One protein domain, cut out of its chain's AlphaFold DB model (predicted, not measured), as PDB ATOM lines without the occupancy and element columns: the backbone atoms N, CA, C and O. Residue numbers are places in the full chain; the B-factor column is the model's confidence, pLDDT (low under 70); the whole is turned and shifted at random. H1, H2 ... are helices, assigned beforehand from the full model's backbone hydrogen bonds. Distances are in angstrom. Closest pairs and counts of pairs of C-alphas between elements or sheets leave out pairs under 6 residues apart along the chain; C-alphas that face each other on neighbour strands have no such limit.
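This is residues 2 to 113 of the 485 residues of an uncharacterized protein of Hyphomonas neptunium (strain ATCC 15444) (UniProt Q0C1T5). The long helix H4 is the backbone of a small helical body: H1 crosses it near its middle, H3 meets it at a steep angle near its first residues, and H5 folds back along its last residues as a helical hairpin. H2 packs on H3, away from H4, and residues 59 to 73 make a long loop between H3 and H4. The printed part has 112 residues with five named helices, H1 to H5 in order, and no named strand; the class is all helix. The whole is compact, with a radius of gyration of the C-alphas of 14.7 A and spans of 42 by 38 by 22 A.

The hub is H4, residues 74 to 92, 26.4 A long. With residues 80 to 87 alone it touches H1, residues 16 to 28, about perpendicular at 81 degrees; the closest C-alphas, of Leu 24 and Ala 83, are 5.2 A apart. With residues 75 to 79 alone H4 touches H3, residues 46 to 58, at a steep tilt of 64 degrees, opposite ways, closest at the C-alphas of Trp 50 and Ala 75, 4.5 A. H4 and H5, residues 98 to 109, form a hairpin at a shallow tilt of 31 degrees; their closest C-alphas, of Ala 90 and Ala 98, are 4.7 A apart. H2, residues 30 to 37, touches H3, with the C-alphas of Thr 37 and Ala 48 closest at 5.3 A. H1 and H3 are apart. In H1, H2, H3, H4 and H5 every O i to N i+4 pair is within hydrogen-bond range.

H4 begins at C-alpha 74 (32.134, 24.850, 36.739). H1 begins at C-alpha 16 (20.776, 39.354, 40.452) and is 18.4 A long, as is H3; H2 measures 10.3 A. H5, 16.7 A, ends at C-alpha 109 (32.490, 34.276, 21.534).

The C-alphas farthest apart, of Asn 65 and His 113, are 42.5 A apart. The printed part has no cut, the link from H3 to H4 is long, and no printed residue is under 70 in pLDDT.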
ATOM      1  N   VAL A   2      19.275  48.936  35.639       87.00
ATOM      2  CA  VAL A   2      19.746  49.849  34.587       87.00
ATOM      3  C   VAL A   2      21.131  49.388  34.144       87.00
ATOM      4  O   VAL A   2      22.025  49.210  34.965       87.00
ATOM      5  N   VAL A   3      21.300  49.156  32.845       89.88
ATOM      6  CA  VAL A   3      22.594  48.826  32.243       89.88
ATOM      7  C   VAL A   3      22.922  49.939  31.272       89.88
ATOM      8  O   VAL A   3      22.294  50.040  30.214       89.88
ATOM      9  N   CYS A   4      23.884  50.778  31.651       87.62
ATOM     10  CA  CYS A   4      24.206  51.991  30.919       87.62
ATOM     11  C   CYS A   4      22.951  52.874  30.727       87.62
ATOM     12  O   CYS A   4      22.398  53.364  31.707       87.62
ATOM     13  N   ASN A   5      22.440  53.026  29.501       85.88
ATOM     14  CA  ASN A   5      21.224  53.787  29.188       85.88
ATOM     15  C   ASN A   5      19.968  52.922  28.942       85.88
ATOM     16  O   ASN A   5      18.956  53.434  28.462       85.88
ATOM     17  N   ARG A   6      20.006  51.613  29.239       89.38
ATOM     18  CA  ARG A   6      18.876  50.692  29.021       89.38
ATOM     19  C   ARG A   6      18.283  50.175  30.322       89.38
ATOM     20  O   ARG A   6      19.001  49.764  31.231       89.38
ATOM     21  N   ILE A   7      16.953  50.119  30.367       89.94
ATOM     22  CA  ILE A   7      16.199  49.573  31.495       89.94
ATOM     23  C   ILE A   7      15.810  48.127  31.195       89.94
ATOM     24  O   ILE A   7      15.144  47.825  30.207       89.94
ATOM     25  N   TYR A   8      16.210  47.246  32.099       91.06
ATOM     26  CA  TYR A   8      15.903  45.826  32.123       91.06
ATOM     27  C   TYR A   8      14.948  45.561  33.288       91.06
ATOM     28  O   TYR A   8      15.238  45.942  34.426       91.06
ATOM     29  N   HIS A   9      13.818  44.906  33.024       91.75
ATOM     30  CA  HIS A   9      12.863  44.519  34.062       91.75
ATOM     31  C   HIS A   9      12.235  43.158  33.753       91.75
ATOM     32  O   HIS A   9      12.065  42.790  32.590       91.75
ATOM     33  N   SER A  10      11.870  42.435  34.807       91.44
ATOM     34  CA  SER A  10      11.031  41.244  34.748       91.44
ATOM     35  C   SER A  10      10.365  41.061  36.110       91.44
ATOM     36  O   SER A  10      11.059  41.177  37.120       91.44
ATOM     37  N   PRO A  11       9.064  40.729  36.169       88.56
ATOM     38  CA  PRO A  11       8.400  40.399  37.431       88.56
ATOM     39  C   PRO A  11       8.883  39.063  38.024       88.56
ATOM     40  O   PRO A  11       8.513  38.724  39.141       88.56
ATOM     41  N   TYR A  12       9.686  38.296  37.280       87.81
ATOM     42  CA  TYR A  12      10.188  36.983  37.690       87.81
ATOM     43  C   TYR A  12      11.633  37.005  38.198       87.81
ATOM     44  O   TYR A  12      12.161  35.951  38.545       87.81
ATOM     45  N   TRP A  13      12.303  38.161  38.195       91.25
ATOM     46  CA  TRP A  13      13.649  38.264  38.755       91.25
ATOM     47  C   TRP A  13      13.566  38.398  40.266       91.25
ATOM     48  O   TRP A  13      13.075  39.404  40.769       91.25
ATOM     49  N   GLN A  14      14.063  37.382  40.966       87.81
ATOM     50  CA  GLN A  14      14.169  37.386  42.424       87.81
ATOM     51  C   GLN A  14      15.605  37.681  42.866       87.81
ATOM     52  O   GLN A  14      15.828  38.259  43.923       87.81
ATOM     53  N   THR A  15      16.579  37.327  42.027       91.00
ATOM     54  CA  THR A  15      18.010  37.489  42.296       91.00
ATOM     55  C   THR A  15      18.711  38.255  41.177       91.00
ATOM     56  O   THR A  15      18.241  38.316  40.036       91.00
ATOM     57  N   PHE A  16      19.897  38.785  41.472       93.25
ATOM     58  CA  PHE A  16      20.776  39.354  40.452       93.25
ATOM     59  C   PHE A  16      21.191  38.304  39.408       93.25
ATOM     60  O   PHE A  16      21.277  38.612  38.218       93.25
ATOM     61  N   HIS A  17      21.336  37.037  39.812       93.25
ATOM     62  CA  HIS A  17      21.606  35.922  38.901       93.25
ATOM     63  C   HIS A  17      20.492  35.711  37.860       93.25
ATOM     64  O   HIS A  17      20.790  35.392  36.706       93.25
ATOM     65  N   ASP A  18      19.221  35.934  38.218       92.94
ATOM     66  CA  ASP A  18      18.109  35.852  37.259       92.94
ATOM     67  C   ASP A  18      18.241  36.906  36.160       92.94
ATOM     68  O   ASP A  18      18.077  36.601  34.973       92.94
ATOM     69  N   PHE A  19      18.588  38.133  36.555       96.00
ATOM     70  CA  PHE A  19      18.886  39.206  35.618       96.00
ATOM     71  C   PHE A  19      20.093  38.855  34.737       96.00
ATOM     72  O   PHE A  19      19.985  38.958  33.515       96.00
ATOM     73  N   LEU A  20      21.213  38.405  35.316       96.44
ATOM     74  CA  LEU A  20      22.430  38.073  34.566       96.44
ATOM     75  C   LEU A  20      22.186  36.989  33.511       96.44
ATOM     76  O   LEU A  20      22.613  37.131  32.361       96.44
ATOM     77  N   LYS A  21      21.444  35.935  33.868       94.75
ATOM     78  CA  LYS A  21      21.047  34.871  32.938       94.75
ATOM     79  C   LYS A  21      20.272  35.431  31.747       94.75
ATOM     80  O   LYS A  21      20.628  35.173  30.597       94.75
ATOM     81  N   GLU A  22      19.225  36.213  32.008       94.75
ATOM     82  CA  GLU A  22      18.399  36.797  30.946       94.75
ATOM     83  C   GLU A  22      19.168  37.826  30.109       94.75
ATOM     84  O   GLU A  22      18.996  37.887  28.888       94.75
ATOM     85  N   PHE A  23      20.055  38.593  30.742       95.81
ATOM     86  CA  PHE A  23      20.947  39.531  30.074       95.81
ATOM     87  C   PHE A  23      21.837  38.799  29.066       95.81
ATOM     88  O   PHE A  23      21.798  39.122  27.877       95.81
ATOM     89  N   LEU A  24      22.543  37.744  29.483       96.25
ATOM     90  CA  LEU A  24      23.393  36.958  28.589       96.25
ATOM     91  C   LEU A  24      22.589  36.262  27.478       96.25
ATOM     92  O   LEU A  24      23.003  36.286  26.318       96.25
ATOM     93  N   PHE A  25      21.414  35.703  27.781       95.56
ATOM     94  CA  PHE A  25      20.533  35.121  26.758       95.56
ATOM     95  C   PHE A  25      20.094  36.147  25.710       95.56
ATOM     96  O   PHE A  25      20.026  35.823  24.521       95.56
ATOM     97  N   SER A  26      19.816  37.384  26.127       94.31
ATOM     98  CA  SER A  26      19.466  38.463  25.202       94.31
ATOM     99  C   SER A  26      20.639  38.843  24.294       94.31
ATOM    100  O   SER A  26      20.438  39.031  23.096       94.31
ATOM    101  N   LEU A  27      21.862  38.874  24.832       95.25
ATOM    102  CA  LEU A  27      23.078  39.196  24.085       95.25
ATOM    103  C   LEU A  27      23.452  38.100  23.081       95.25
ATOM    104  O   LEU A  27      23.776  38.394  21.932       95.25
ATOM    105  N   LEU A  28      23.375  36.833  23.492       95.94
ATOM    106  CA  LEU A  28      23.626  35.688  22.617       95.94
ATOM    107  C   LEU A  28      22.539  35.525  21.550       95.94
ATOM    108  O   LEU A  28      22.806  34.959  20.496       95.94
ATOM    109  N   GLY A  29      21.324  36.009  21.786       96.00
ATOM    110  CA  GLY A  29      20.173  35.723  20.940       96.00
ATOM    111  C   GLY A  29      19.597  34.340  21.250       96.00
ATOM    112  O   GLY A  29      20.250  33.308  21.092       96.00
ATOM    113  N   ARG A  30      18.334  34.321  21.687       94.44
ATOM    114  CA  ARG A  30      17.661  33.106  22.172       94.44
ATOM    115  C   ARG A  30      17.535  32.014  21.114       94.44
ATOM    116  O   ARG A  30      17.587  30.839  21.458       94.44
ATOM    117  N   GLU A  31      17.366  32.398  19.853       96.19
ATOM    118  CA  GLU A  31      17.292  31.462  18.727       96.19
ATOM    119  C   GLU A  31      18.622  30.733  18.527       96.19
ATOM    120  O   GLU A  31      18.649  29.508  18.587       96.19
ATOM    121  N   TRP A  32      19.731  31.478  18.441       96.44
ATOM    122  CA  TRP A  32      21.072  30.899  18.348       96.44
ATOM    123  C   TRP A  32      21.356  29.944  19.510       96.44
ATOM    124  O   TRP A  32      21.829  28.830  19.301       96.44
ATOM    125  N   LEU A  33      21.029  30.349  20.744       95.50
ATOM    126  CA  LEU A  33      21.254  29.487  21.900       95.50
ATOM    127  C   LEU A  33      20.396  28.218  21.825       95.50
ATOM    128  O   LEU A  33      20.921  27.136  22.058       95.50
ATOM    129  N   ARG A  34      19.113  28.328  21.453       95.56
ATOM    130  CA  ARG A  34      18.223  27.172  21.273       95.56
ATOM    131  C   ARG A  34      18.797  26.192  20.248       95.56
ATOM    132  O   ARG A  34      18.878  25.000  20.540       95.56
ATOM    133  N   GLU A  35      19.224  26.692  19.093       97.00
ATOM    134  CA  GLU A  35      19.846  25.887  18.038       97.00
ATOM    135  C   GLU A  35      21.125  25.196  18.513       97.00
ATOM    136  O   GLU A  35      21.315  24.014  18.244       97.00
ATOM    137  N   GLU A  36      22.006  25.897  19.236       96.25
ATOM    138  CA  GLU A  36      23.220  25.288  19.784       96.25
ATOM    139  C   GLU A  36      22.909  24.256  20.875       96.25
ATOM    140  O   GLU A  36      23.541  23.205  20.911       96.25
ATOM    141  N   THR A  37      21.926  24.502  21.745       95.50
ATOM    142  CA  THR A  37      21.533  23.550  22.802       95.50
ATOM    143  C   THR A  37      20.854  22.288  22.282       95.50
ATOM    144  O   THR A  37      20.882  21.271  22.965       95.50
ATOM    145  N   ALA A  38      20.279  22.327  21.076       95.81
ATOM    146  CA  ALA A  38      19.662  21.167  20.433       95.81
ATOM    147  C   ALA A  38      20.676  20.240  19.733       95.81
ATOM    148  O   ALA A  38      20.306  19.162  19.266       95.81
ATOM    149  N   LYS A  39      21.942  20.657  19.614       95.69
ATOM    150  CA  LYS A  39      22.994  19.863  18.970       95.69
ATOM    151  C   LYS A  39      23.492  18.747  19.884       95.69
ATOM    152  O   LYS A  39      23.410  18.841  21.104       95.69
ATOM    153  N   ALA A  40      24.073  17.718  19.271       93.69
ATOM    154  CA  ALA A  40      24.749  16.657  20.007       93.69
ATOM    155  C   ALA A  40      25.947  17.218  20.814       93.69
ATOM    156  O   ALA A  40      26.611  18.147  20.326       93.69
ATOM    157  N   PRO A  41      26.245  16.680  22.015       87.75
ATOM    158  CA  PRO A  41      27.263  17.225  22.922       87.75
ATOM    159  C   PRO A  41      28.648  17.434  22.291       87.75
ATOM    160  O   PRO A  41      29.372  18.362  22.665       87.75
ATOM    161  N   GLU A  42      29.013  16.605  21.312       87.56
ATOM    162  CA  GLU A  42      30.322  16.582  20.649       87.56
ATOM    163  C   GLU A  42      30.539  17.786  19.725       87.56
ATOM    164  O   GLU A  42      31.674  18.208  19.511       87.56
ATOM    165  N   ILE A  43      29.458  18.352  19.185       89.88
ATOM    166  CA  ILE A  43      29.493  19.474  18.231       89.88
ATOM    167  C   ILE A  43      28.849  20.751  18.784       89.88
ATOM    168  O   ILE A  43      28.762  21.757  18.072       89.88
ATOM    169  N   GLN A  44      28.362  20.689  20.023       91.00
ATOM    170  CA  GLN A  44      27.734  21.789  20.732       91.00
ATOM    171  C   GLN A  44      28.753  22.891  21.045       91.00
ATOM    172  O   GLN A  44      29.868  22.623  21.497       91.00
ATOM    173  N   HIS A  45      28.355  24.148  20.845       93.38
ATOM    174  CA  HIS A  45      29.173  25.290  21.243       93.38
ATOM    175  C   HIS A  45      29.470  25.284  22.762       93.38
ATOM    176  O   HIS A  45      28.551  25.017  23.541       93.38
ATOM    177  N   PRO A  46      30.687  25.653  23.226       91.88
ATOM    178  CA  PRO A  46      31.042  25.641  24.651       91.88
ATOM    179  C   PRO A  46      30.031  26.340  25.574       91.88
ATOM    180  O   PRO A  46      29.582  25.747  26.548       91.88
ATOM    181  N   ILE A  47      29.592  27.556  25.224       94.50
ATOM    182  CA  ILE A  47      28.562  28.290  25.991       94.50
ATOM    183  C   ILE A  47      27.255  27.493  26.107       94.50
ATOM    184  O   ILE A  47      26.651  27.448  27.174       94.50
ATOM    185  N   ALA A  48      26.808  26.849  25.026       94.75
ATOM    186  CA  ALA A  48      25.580  26.063  25.055       94.75
ATOM    187  C   ALA A  48      25.739  24.814  25.934       94.75
ATOM    188  O   ALA A  48      24.807  24.463  26.656       94.75
ATOM    189  N   ARG A  49      26.929  24.196  25.943       92.88
ATOM    190  CA  ARG A  49      27.252  23.095  26.858       92.88
ATOM    191  C   ARG A  49      27.158  23.540  28.317       92.88
ATOM    192  O   ARG A  49      26.551  22.833  29.114       92.88
ATOM    193  N   TRP A  50      27.688  24.719  28.653       93.75
ATOM    194  CA  TRP A  50      27.554  25.279  30.004       93.75
ATOM    195  C   TRP A  50      26.089  25.454  30.395       93.75
ATOM    196  O   TRP A  50      25.711  25.059  31.489       93.75
ATOM    197  N   VAL A  51      25.255  25.977  29.490       93.75
ATOM    198  CA  VAL A  51      23.814  26.151  29.737       93.75
ATOM    199  C   VAL A  51      23.119  24.815  29.991       93.75
ATOM    200  O   VAL A  51      22.366  24.701  30.954       93.75
ATOM    201  N   VAL A  52      23.373  23.798  29.160       93.69
ATOM    202  CA  VAL A  52      22.761  22.470  29.327       93.69
ATOM    203  C   VAL A  52      23.176  21.834  30.655       93.69
ATOM    204  O   VAL A  52      22.313  21.351  31.386       93.69
ATOM    205  N   MET A  53      24.467  21.873  30.992       92.50
ATOM    206  CA  MET A  53      24.983  21.303  32.240       92.50
ATOM    207  C   MET A  53      24.467  22.061  33.468       92.50
ATOM    208  O   MET A  53      23.886  21.454  34.359       92.50
ATOM    209  N   ALA A  54      24.562  23.392  33.472       90.25
ATOM    210  CA  ALA A  54      24.065  24.223  34.566       90.25
ATOM    211  C   ALA A  54      22.555  24.029  34.799       90.25
ATOM    212  O   ALA A  54      22.091  24.003  35.938       90.25
ATOM    213  N   GLN A  55      21.770  23.854  33.730       89.31
ATOM    214  CA  GLN A  55      20.347  23.549  33.849       89.31
ATOM    215  C   GLN A  55      20.112  22.155  34.445       89.31
ATOM    216  O   GLN A  55      19.219  21.999  35.281       89.31
ATOM    217  N   ALA A  56      20.890  21.150  34.037       89.94
ATOM    218  CA  ALA A  56      20.800  19.800  34.586       89.94
ATOM    219  C   ALA A  56      21.132  19.775  36.087       89.94
ATOM    220  O   ALA A  56      20.391  19.148  36.842       89.94
ATOM    221  N   ASP A  57      22.146  20.529  36.520       86.31
ATOM    222  CA  ASP A  57      22.568  20.627  37.925       86.31
ATOM    223  C   ASP A  57      21.499  21.288  38.809       86.31
ATOM    224  O   ASP A  57      21.248  20.860  39.936       86.31
ATOM    225  N   VAL A  58      20.830  22.327  38.299       84.56
ATOM    226  CA  VAL A  58      19.844  23.103  39.073       84.56
ATOM    227  C   VAL A  58      18.461  22.457  39.087       84.56
ATOM    228  O   VAL A  58      17.716  22.639  40.050       84.56
ATOM    229  N   THR A  59      18.082  21.711  38.046       86.44
ATOM    230  CA  THR A  59      16.748  21.092  37.923       86.44
ATOM    231  C   THR A  59      16.331  20.239  39.137       86.44
ATOM    232  O   THR A  59      15.207  20.447  39.610       86.44
ATOM    233  N   PRO A  60      17.176  19.343  39.691       86.81
ATOM    234  CA  PRO A  60      16.815  18.523  40.849       86.81
ATOM    235  C   PRO A  60      16.785  19.295  42.180       86.81
ATOM    236  O   PRO A  60      16.253  18.778  43.159       86.81
ATOM    237  N   VAL A  61      17.327  20.516  42.239       85.94
ATOM    238  CA  VAL A  61      17.371  21.326  43.467       85.94
ATOM    239  C   VAL A  61      15.959  21.822  43.822       85.94
ATOM    240  O   VAL A  61      15.311  22.445  42.978       85.94
ATOM    241  N   PRO A  62      15.450  21.590  45.045       83.38
ATOM    242  CA  PRO A  62      14.128  22.064  45.438       83.38
ATOM    243  C   PRO A  62      14.063  23.597  45.475       83.38
ATOM    244  O   PRO A  62      15.041  24.276  45.786       83.38
ATOM    245  N   ILE A  63      12.882  24.139  45.170       84.38
ATOM    246  CA  ILE A  63      12.591  25.563  45.358       84.38
ATOM    247  C   ILE A  63      12.145  25.756  46.807       84.38
ATOM    248  O   ILE A  63      11.155  25.159  47.227       84.38
ATOM    249  N   ILE A  64      12.850  26.606  47.544       76.50
ATOM    250  CA  ILE A  64      12.529  26.986  48.920       76.50
ATOM    251  C   ILE A  64      12.284  28.494  48.912       76.50
ATOM    252  O   ILE A  64      13.122  29.250  48.432       76.50
ATOM    253  N   ASN A  65      11.108  28.929  49.373       73.62
ATOM    254  CA  ASN A  65      10.707  30.344  49.402       73.62
ATOM    255  C   ASN A  65      10.868  31.077  48.053       73.62
ATOM    256  O   ASN A  65      11.256  32.236  48.004       73.62
ATOM    257  N   GLY A  66      10.587  30.390  46.939       76.94
ATOM    258  CA  GLY A  66      10.720  30.954  45.586       76.94
ATOM    259  C   GLY A  66      12.137  30.904  44.998       76.94
ATOM    260  O   GLY A  66      12.287  31.108  43.792       76.94
ATOM    261  N   LEU A  67      13.145  30.532  45.794       81.75
ATOM    262  CA  LEU A  67      14.557  30.508  45.416       81.75
ATOM    263  C   LEU A  67      15.107  29.085  45.275       81.75
ATOM    264  O   LEU A  67      14.652  28.142  45.922       81.75
ATOM    265  N   ARG A  68      16.122  28.927  44.419       82.75
ATOM    266  CA  ARG A  68      16.927  27.699  44.326       82.75
ATOM    267  C   ARG A  68      18.312  27.965  44.893       82.75
ATOM    268  O   ARG A  68      19.002  28.868  44.426       82.75
ATOM    269  N   HIS A  69      18.727  27.134  45.841       78.94
ATOM    270  CA  HIS A  69      20.060  27.171  46.435       78.94
ATOM    271  C   HIS A  69      20.860  25.991  45.890       78.94
ATOM    272  O   HIS A  69      20.645  24.852  46.295       78.94
ATOM    273  N   GLY A  70      21.721  26.258  44.912       76.69
ATOM    274  CA  GLY A  70      22.535  25.245  44.248       76.69
ATOM    275  C   GLY A  70      24.021  25.561  44.334       76.69
ATOM    276  O   GLY A  70      24.419  26.706  44.550       76.69
ATOM    277  N   ASP A  71      24.835  24.533  44.130       79.62
ATOM    278  CA  ASP A  71      26.281  24.680  44.059       79.62
ATOM    279  C   ASP A  71      26.708  25.420  42.790       79.62
ATOM    280  O   ASP A  71      26.164  25.218  41.704       79.62
ATOM    281  N   MET A  72      27.751  26.241  42.915       84.50
ATOM    282  CA  MET A  72      28.392  26.894  41.777       84.50
ATOM    283  C   MET A  72      29.348  25.907  41.082       84.50
ATOM    284  O   MET A  72      30.567  25.981  41.261       84.50
ATOM    285  N   THR A  73      28.788  24.952  40.329       89.12
ATOM    286  CA  THR A  73      29.559  24.030  39.471       89.12
ATOM    287  C   THR A  73      30.333  24.802  38.403       89.12
ATOM    288  O   THR A  73      30.031  25.965  38.122       89.12
ATOM    289  N   GLY A  74      31.339  24.189  37.774       88.62
ATOM    290  CA  GLY A  74      32.134  24.850  36.739       88.62
ATOM    291  C   GLY A  74      31.311  25.366  35.561       88.62
ATOM    292  O   GLY A  74      31.561  26.473  35.088       88.62
ATOM    293  N   ALA A  75      30.279  24.634  35.142       91.75
ATOM    294  CA  ALA A  75      29.344  25.071  34.112       91.75
ATOM    295  C   ALA A  75      28.557  26.314  34.548       91.75
ATOM    296  O   ALA A  75      28.507  27.298  33.804       91.75
ATOM    297  N   MET A  76      27.993  26.299  35.762       91.38
ATOM    298  CA  MET A  76      27.263  27.449  36.296       91.38
ATOM    299  C   MET A  76      28.184  28.660  36.474       91.38
ATOM    300  O   MET A  76      27.838  29.762  36.047       91.38
ATOM    301  N   LYS A  77      29.385  28.456  37.029       90.56
ATOM    302  CA  LYS A  77      30.377  29.517  37.233       90.56
ATOM    303  C   LYS A  77      30.810  30.131  35.908       90.56
ATOM    304  O   LYS A  77      30.788  31.348  35.786       90.56
ATOM    305  N   ALA A  78      31.148  29.318  34.906       91.88
ATOM    306  CA  ALA A  78      31.545  29.805  33.586       91.88
ATOM    307  C   ALA A  78      30.443  30.655  32.940       91.88
ATOM    308  O   ALA A  78      30.709  31.738  32.414       91.88
ATOM    309  N   PHE A  79      29.197  30.180  33.017       93.75
ATOM    310  CA  PHE A  79      28.040  30.876  32.468       93.75
ATOM    311  C   PHE A  79      27.758  32.201  33.192       93.75
ATOM    312  O   PHE A  79      27.680  33.252  32.550       93.75
ATOM    313  N   MET A  80      27.653  32.174  34.524       93.69
ATOM    314  CA  MET A  80      27.346  33.363  35.323       93.69
ATOM    315  C   MET A  80      28.491  34.376  35.307       93.69
ATOM    316  O   MET A  80      28.235  35.574  35.225       93.69
ATOM    317  N   GLN A  81      29.748  33.924  35.306       94.00
ATOM    318  CA  GLN A  81      30.904  34.814  35.224       94.00
ATOM    319  C   GLN A  81      30.951  35.536  33.878       94.00
ATOM    320  O   GLN A  81      31.170  36.743  33.853       94.00
ATOM    321  N   LEU A  82      30.693  34.842  32.762       95.75
ATOM    322  CA  LEU A  82      30.604  35.491  31.451       95.75
ATOM    323  C   LEU A  82      29.485  36.540  31.427       95.75
ATOM    324  O   LEU A  82      29.697  37.656  30.953       95.75
ATOM    325  N   ALA A  83      28.310  36.200  31.965       97.00
ATOM    326  CA  ALA A  83      27.195  37.135  32.067       97.00
ATOM    327  C   ALA A  83      27.569  38.375  32.891       97.00
ATOM    328  O   ALA A  83      27.313  39.502  32.465       97.00
ATOM    329  N   TYR A  84      28.215  38.168  34.041       96.75
ATOM    330  CA  TYR A  84      28.616  39.242  34.938       96.75
ATOM    331  C   TYR A  84      29.710  40.125  34.336       96.75
ATOM    332  O   TYR A  84      29.599  41.348  34.385       96.75
ATOM    333  N   ASN A  85      30.713  39.533  33.683       96.81
ATOM    334  CA  ASN A  85      31.764  40.278  32.995       96.81
ATOM    335  C   ASN A  85      31.176  41.193  31.912       96.81
ATOM    336  O   ASN A  85      31.486  42.380  31.866       96.81
ATOM    337  N   LEU A  86      30.284  40.667  31.064       97.44
ATOM    338  CA  LEU A  86      29.636  41.457  30.014       97.44
ATOM    339  C   LEU A  86      28.711  42.536  30.585       97.44
ATOM    340  O   LEU A  86      28.626  43.623  30.013       97.44
ATOM    341  N   TYR A  87      28.037  42.257  31.705       96.75
ATOM    342  CA  TYR A  87      27.260  43.263  32.427       96.75
ATOM    343  C   TYR A  87      28.157  44.400  32.918       96.75
ATOM    344  O   TYR A  87      27.855  45.553  32.633       96.75
ATOM    345  N   LEU A  88      29.267  44.088  33.595       95.81
ATOM    346  CA  LEU A  88      30.205  45.086  34.111       95.81
ATOM    347  C   LEU A  88      30.773  45.945  32.981       95.81
ATOM    348  O   LEU A  88      30.779  47.169  33.092       95.81
ATOM    349  N   ILE A  89      31.177  45.316  31.876       96.19
ATOM    350  CA  ILE A  89      31.669  46.013  30.684       96.19
ATOM    351  C   ILE A  89      30.604  46.961  30.133       96.19
ATOM    352  O   ILE A  89      30.892  48.135  29.916       96.19
ATOM    353  N   ALA A  90      29.372  46.487  29.924       95.12
ATOM    354  CA  ALA A  90      28.294  47.326  29.405       95.12
ATOM    355  C   ALA A  90      27.953  48.474  30.363       95.12
ATOM    356  O   ALA A  90      27.791  49.608  29.928       95.12
ATOM    357  N   HIS A  91      27.840  48.178  31.657       93.94
ATOM    358  CA  HIS A  91      27.422  49.126  32.683       93.94
ATOM    359  C   HIS A  91      28.433  50.264  32.874       93.94
ATOM    360  O   HIS A  91      28.020  51.393  33.110       93.94
ATOM    361  N   ASN A  92      29.730  49.980  32.716       93.00
ATOM    362  CA  ASN A  92      30.808  50.960  32.877       93.00
ATOM    363  C   ASN A  92      31.303  51.560  31.550       93.00
ATOM    364  O   ASN A  92      32.243  52.350  31.546       93.00
ATOM    365  N   SER A  93      30.703  51.192  30.414       90.81
ATOM    366  CA  SER A  93      31.050  51.777  29.116       90.81
ATOM    367  C   SER A  93      30.224  53.037  28.826       90.81
ATOM    368  O   SER A  93      29.068  53.122  29.262       90.81
ATOM    369  N   PRO A  94      30.752  53.980  28.021       88.38
ATOM    370  CA  PRO A  94      29.971  55.099  27.504       88.38
ATOM    371  C   PRO A  94      28.693  54.630  26.779       88.38
ATOM    372  O   PRO A  94      28.740  53.611  26.082       88.38
ATOM    373  N   PRO A  95      27.566  55.365  26.884       85.81
ATOM    374  CA  PRO A  95      26.284  54.983  26.283       85.81
ATOM    375  C   PRO A  95      26.305  54.627  24.804       85.81
ATOM    376  O   PRO A  95      25.632  53.672  24.405       85.81
ATOM    377  N   ASP A  96      27.090  55.356  24.021       85.25
ATOM    378  CA  ASP A  96      27.145  55.173  22.572       85.25
ATOM    379  C   ASP A  96      27.974  53.939  22.169       85.25
ATOM    380  O   ASP A  96      27.726  53.355  21.119       85.25
ATOM    381  N   ASP A  97      28.861  53.458  23.048       85.44
ATOM    382  CA  ASP A  97      29.798  52.363  22.755       85.44
ATOM    383  C   ASP A  97      29.428  51.040  23.437       85.44
ATOM    384  O   ASP A  97      29.789  49.958  22.960       85.44
ATOM    385  N   ALA A  98      28.722  51.098  24.573       87.69
ATOM    386  CA  ALA A  98      28.551  49.974  25.495       87.69
ATOM    387  C   ALA A  98      28.054  48.692  24.816       87.69
ATOM    388  O   ALA A  98      28.600  47.601  25.012       87.69
ATOM    389  N   PHE A  99      27.019  48.813  23.986       88.94
ATOM    390  CA  PHE A  99      26.417  47.651  23.341       88.94
ATOM    391  C   PHE A  99      27.114  47.243  22.043       88.94
ATOM    392  O   PHE A  99      27.034  46.067  21.697       88.94
ATOM    393  N   ASP A 100      27.799  48.147  21.340       90.31
ATOM    394  CA  ASP A 100      28.636  47.763  20.195       90.31
ATOM    395  C   ASP A 100      29.837  46.945  20.647       90.31
ATOM    396  O   ASP A 100      30.124  45.884  20.089       90.31
ATOM    397  N   ARG A 101      30.448  47.354  21.757       90.19
ATOM    398  CA  ARG A 101      31.535  46.623  22.398       90.19
ATOM    399  C   ARG A 101      31.130  45.214  22.806       90.19
ATOM    400  O   ARG A 101      31.769  44.238  22.413       90.19
ATOM    401  N   VAL A 102      30.038  45.086  23.559       93.44
ATOM    402  CA  VAL A 102      29.539  43.770  23.976       93.44
ATOM    403  C   VAL A 102      29.127  42.924  22.768       93.44
ATOM    404  O   VAL A 102      29.423  41.731  22.746       93.44
ATOM    405  N   ARG A 103      28.526  43.510  21.721       91.94
ATOM    406  CA  ARG A 103      28.248  42.791  20.463       91.94
ATOM    407  C   ARG A 103      29.523  42.263  19.802       91.94
ATOM    408  O   ARG A 103      29.511  41.127  19.331       91.94
ATOM    409  N   GLY A 104      30.607  43.040  19.801       92.50
ATOM    410  CA  GLY A 104      31.918  42.617  19.302       92.50
ATOM    411  C   GLY A 104      32.451  41.383  20.035       92.50
ATOM    412  O   GLY A 104      32.825  40.397  19.394       92.50
ATOM    413  N   TYR A 105      32.384  41.381  21.372       94.69
ATOM    414  CA  TYR A 105      32.722  40.198  22.169       94.69
ATOM    415  C   TYR A 105      31.821  39.009  21.837       94.69
ATOM    416  O   TYR A 105      32.330  37.923  21.575       94.69
ATOM    417  N   ILE A 106      30.500  39.198  21.775       96.25
ATOM    418  CA  ILE A 106      29.555  38.121  21.441       96.25
ATOM    419  C   ILE A 106      29.849  37.517  20.063       96.25
ATOM    420  O   ILE A 106      29.820  36.297  19.913       96.25
ATOM    421  N   ALA A 107      30.161  38.336  19.057       94.19
ATOM    422  CA  ALA A 107      30.481  37.850  17.718       94.19
ATOM    423  C   ALA A 107      31.698  36.911  17.726       94.19
ATOM    424  O   ALA A 107      31.668  35.867  17.077       94.19
ATOM    425  N   ARG A 108      32.740  37.245  18.499       93.56
ATOM    426  CA  ARG A 108      33.939  36.406  18.673       93.56
ATOM    427  C   ARG A 108      33.667  35.183  19.548       93.56
ATOM    428  O   ARG A 108      34.080  34.084  19.197       93.56
ATOM    429  N   LEU A 109      32.899  35.348  20.624       95.06
ATOM    430  CA  LEU A 109      32.490  34.276  21.534       95.06
ATOM    431  C   LEU A 109      31.594  33.225  20.876       95.06
ATOM    432  O   LEU A 109      31.508  32.125  21.396       95.06
ATOM    433  N   LYS A 110      30.917  33.536  19.765       94.12
ATOM    434  CA  LYS A 110      30.134  32.563  18.983       94.12
ATOM    435  C   LYS A 110      30.966  31.787  17.958       94.12
ATOM    436  O   LYS A 110      30.441  30.885  17.299       94.12
ATOM    437  N   GLN A 111      32.233  32.152  17.753       88.94
ATOM    438  CA  GLN A 111      33.088  31.468  16.788       88.94
ATOM    439  C   GLN A 111      33.475  30.082  17.306       88.94
ATOM    440  O   GLN A 111      33.860  29.910  18.456       88.94
ATOM    441  N   ARG A 112      33.458  29.086  16.414       78.31
ATOM    442  CA  ARG A 112      33.858  27.709  16.751       78.31
ATOM    443  C   ARG A 112      35.365  27.528  16.925       78.31
ATOM    444  O   ARG A 112      35.788  26.511  17.465       78.31
ATOM    445  N   HIS A 113      36.173  28.473  16.438       83.38
ATOM    446  CA  HIS A 113      37.620  28.413  16.613       83.38
ATOM    447  C   HIS A 113      37.956  28.582  18.097       83.38
ATOM    448  O   HIS A 113      37.821  29.674  18.651       83.38
TER     449      HIS A 113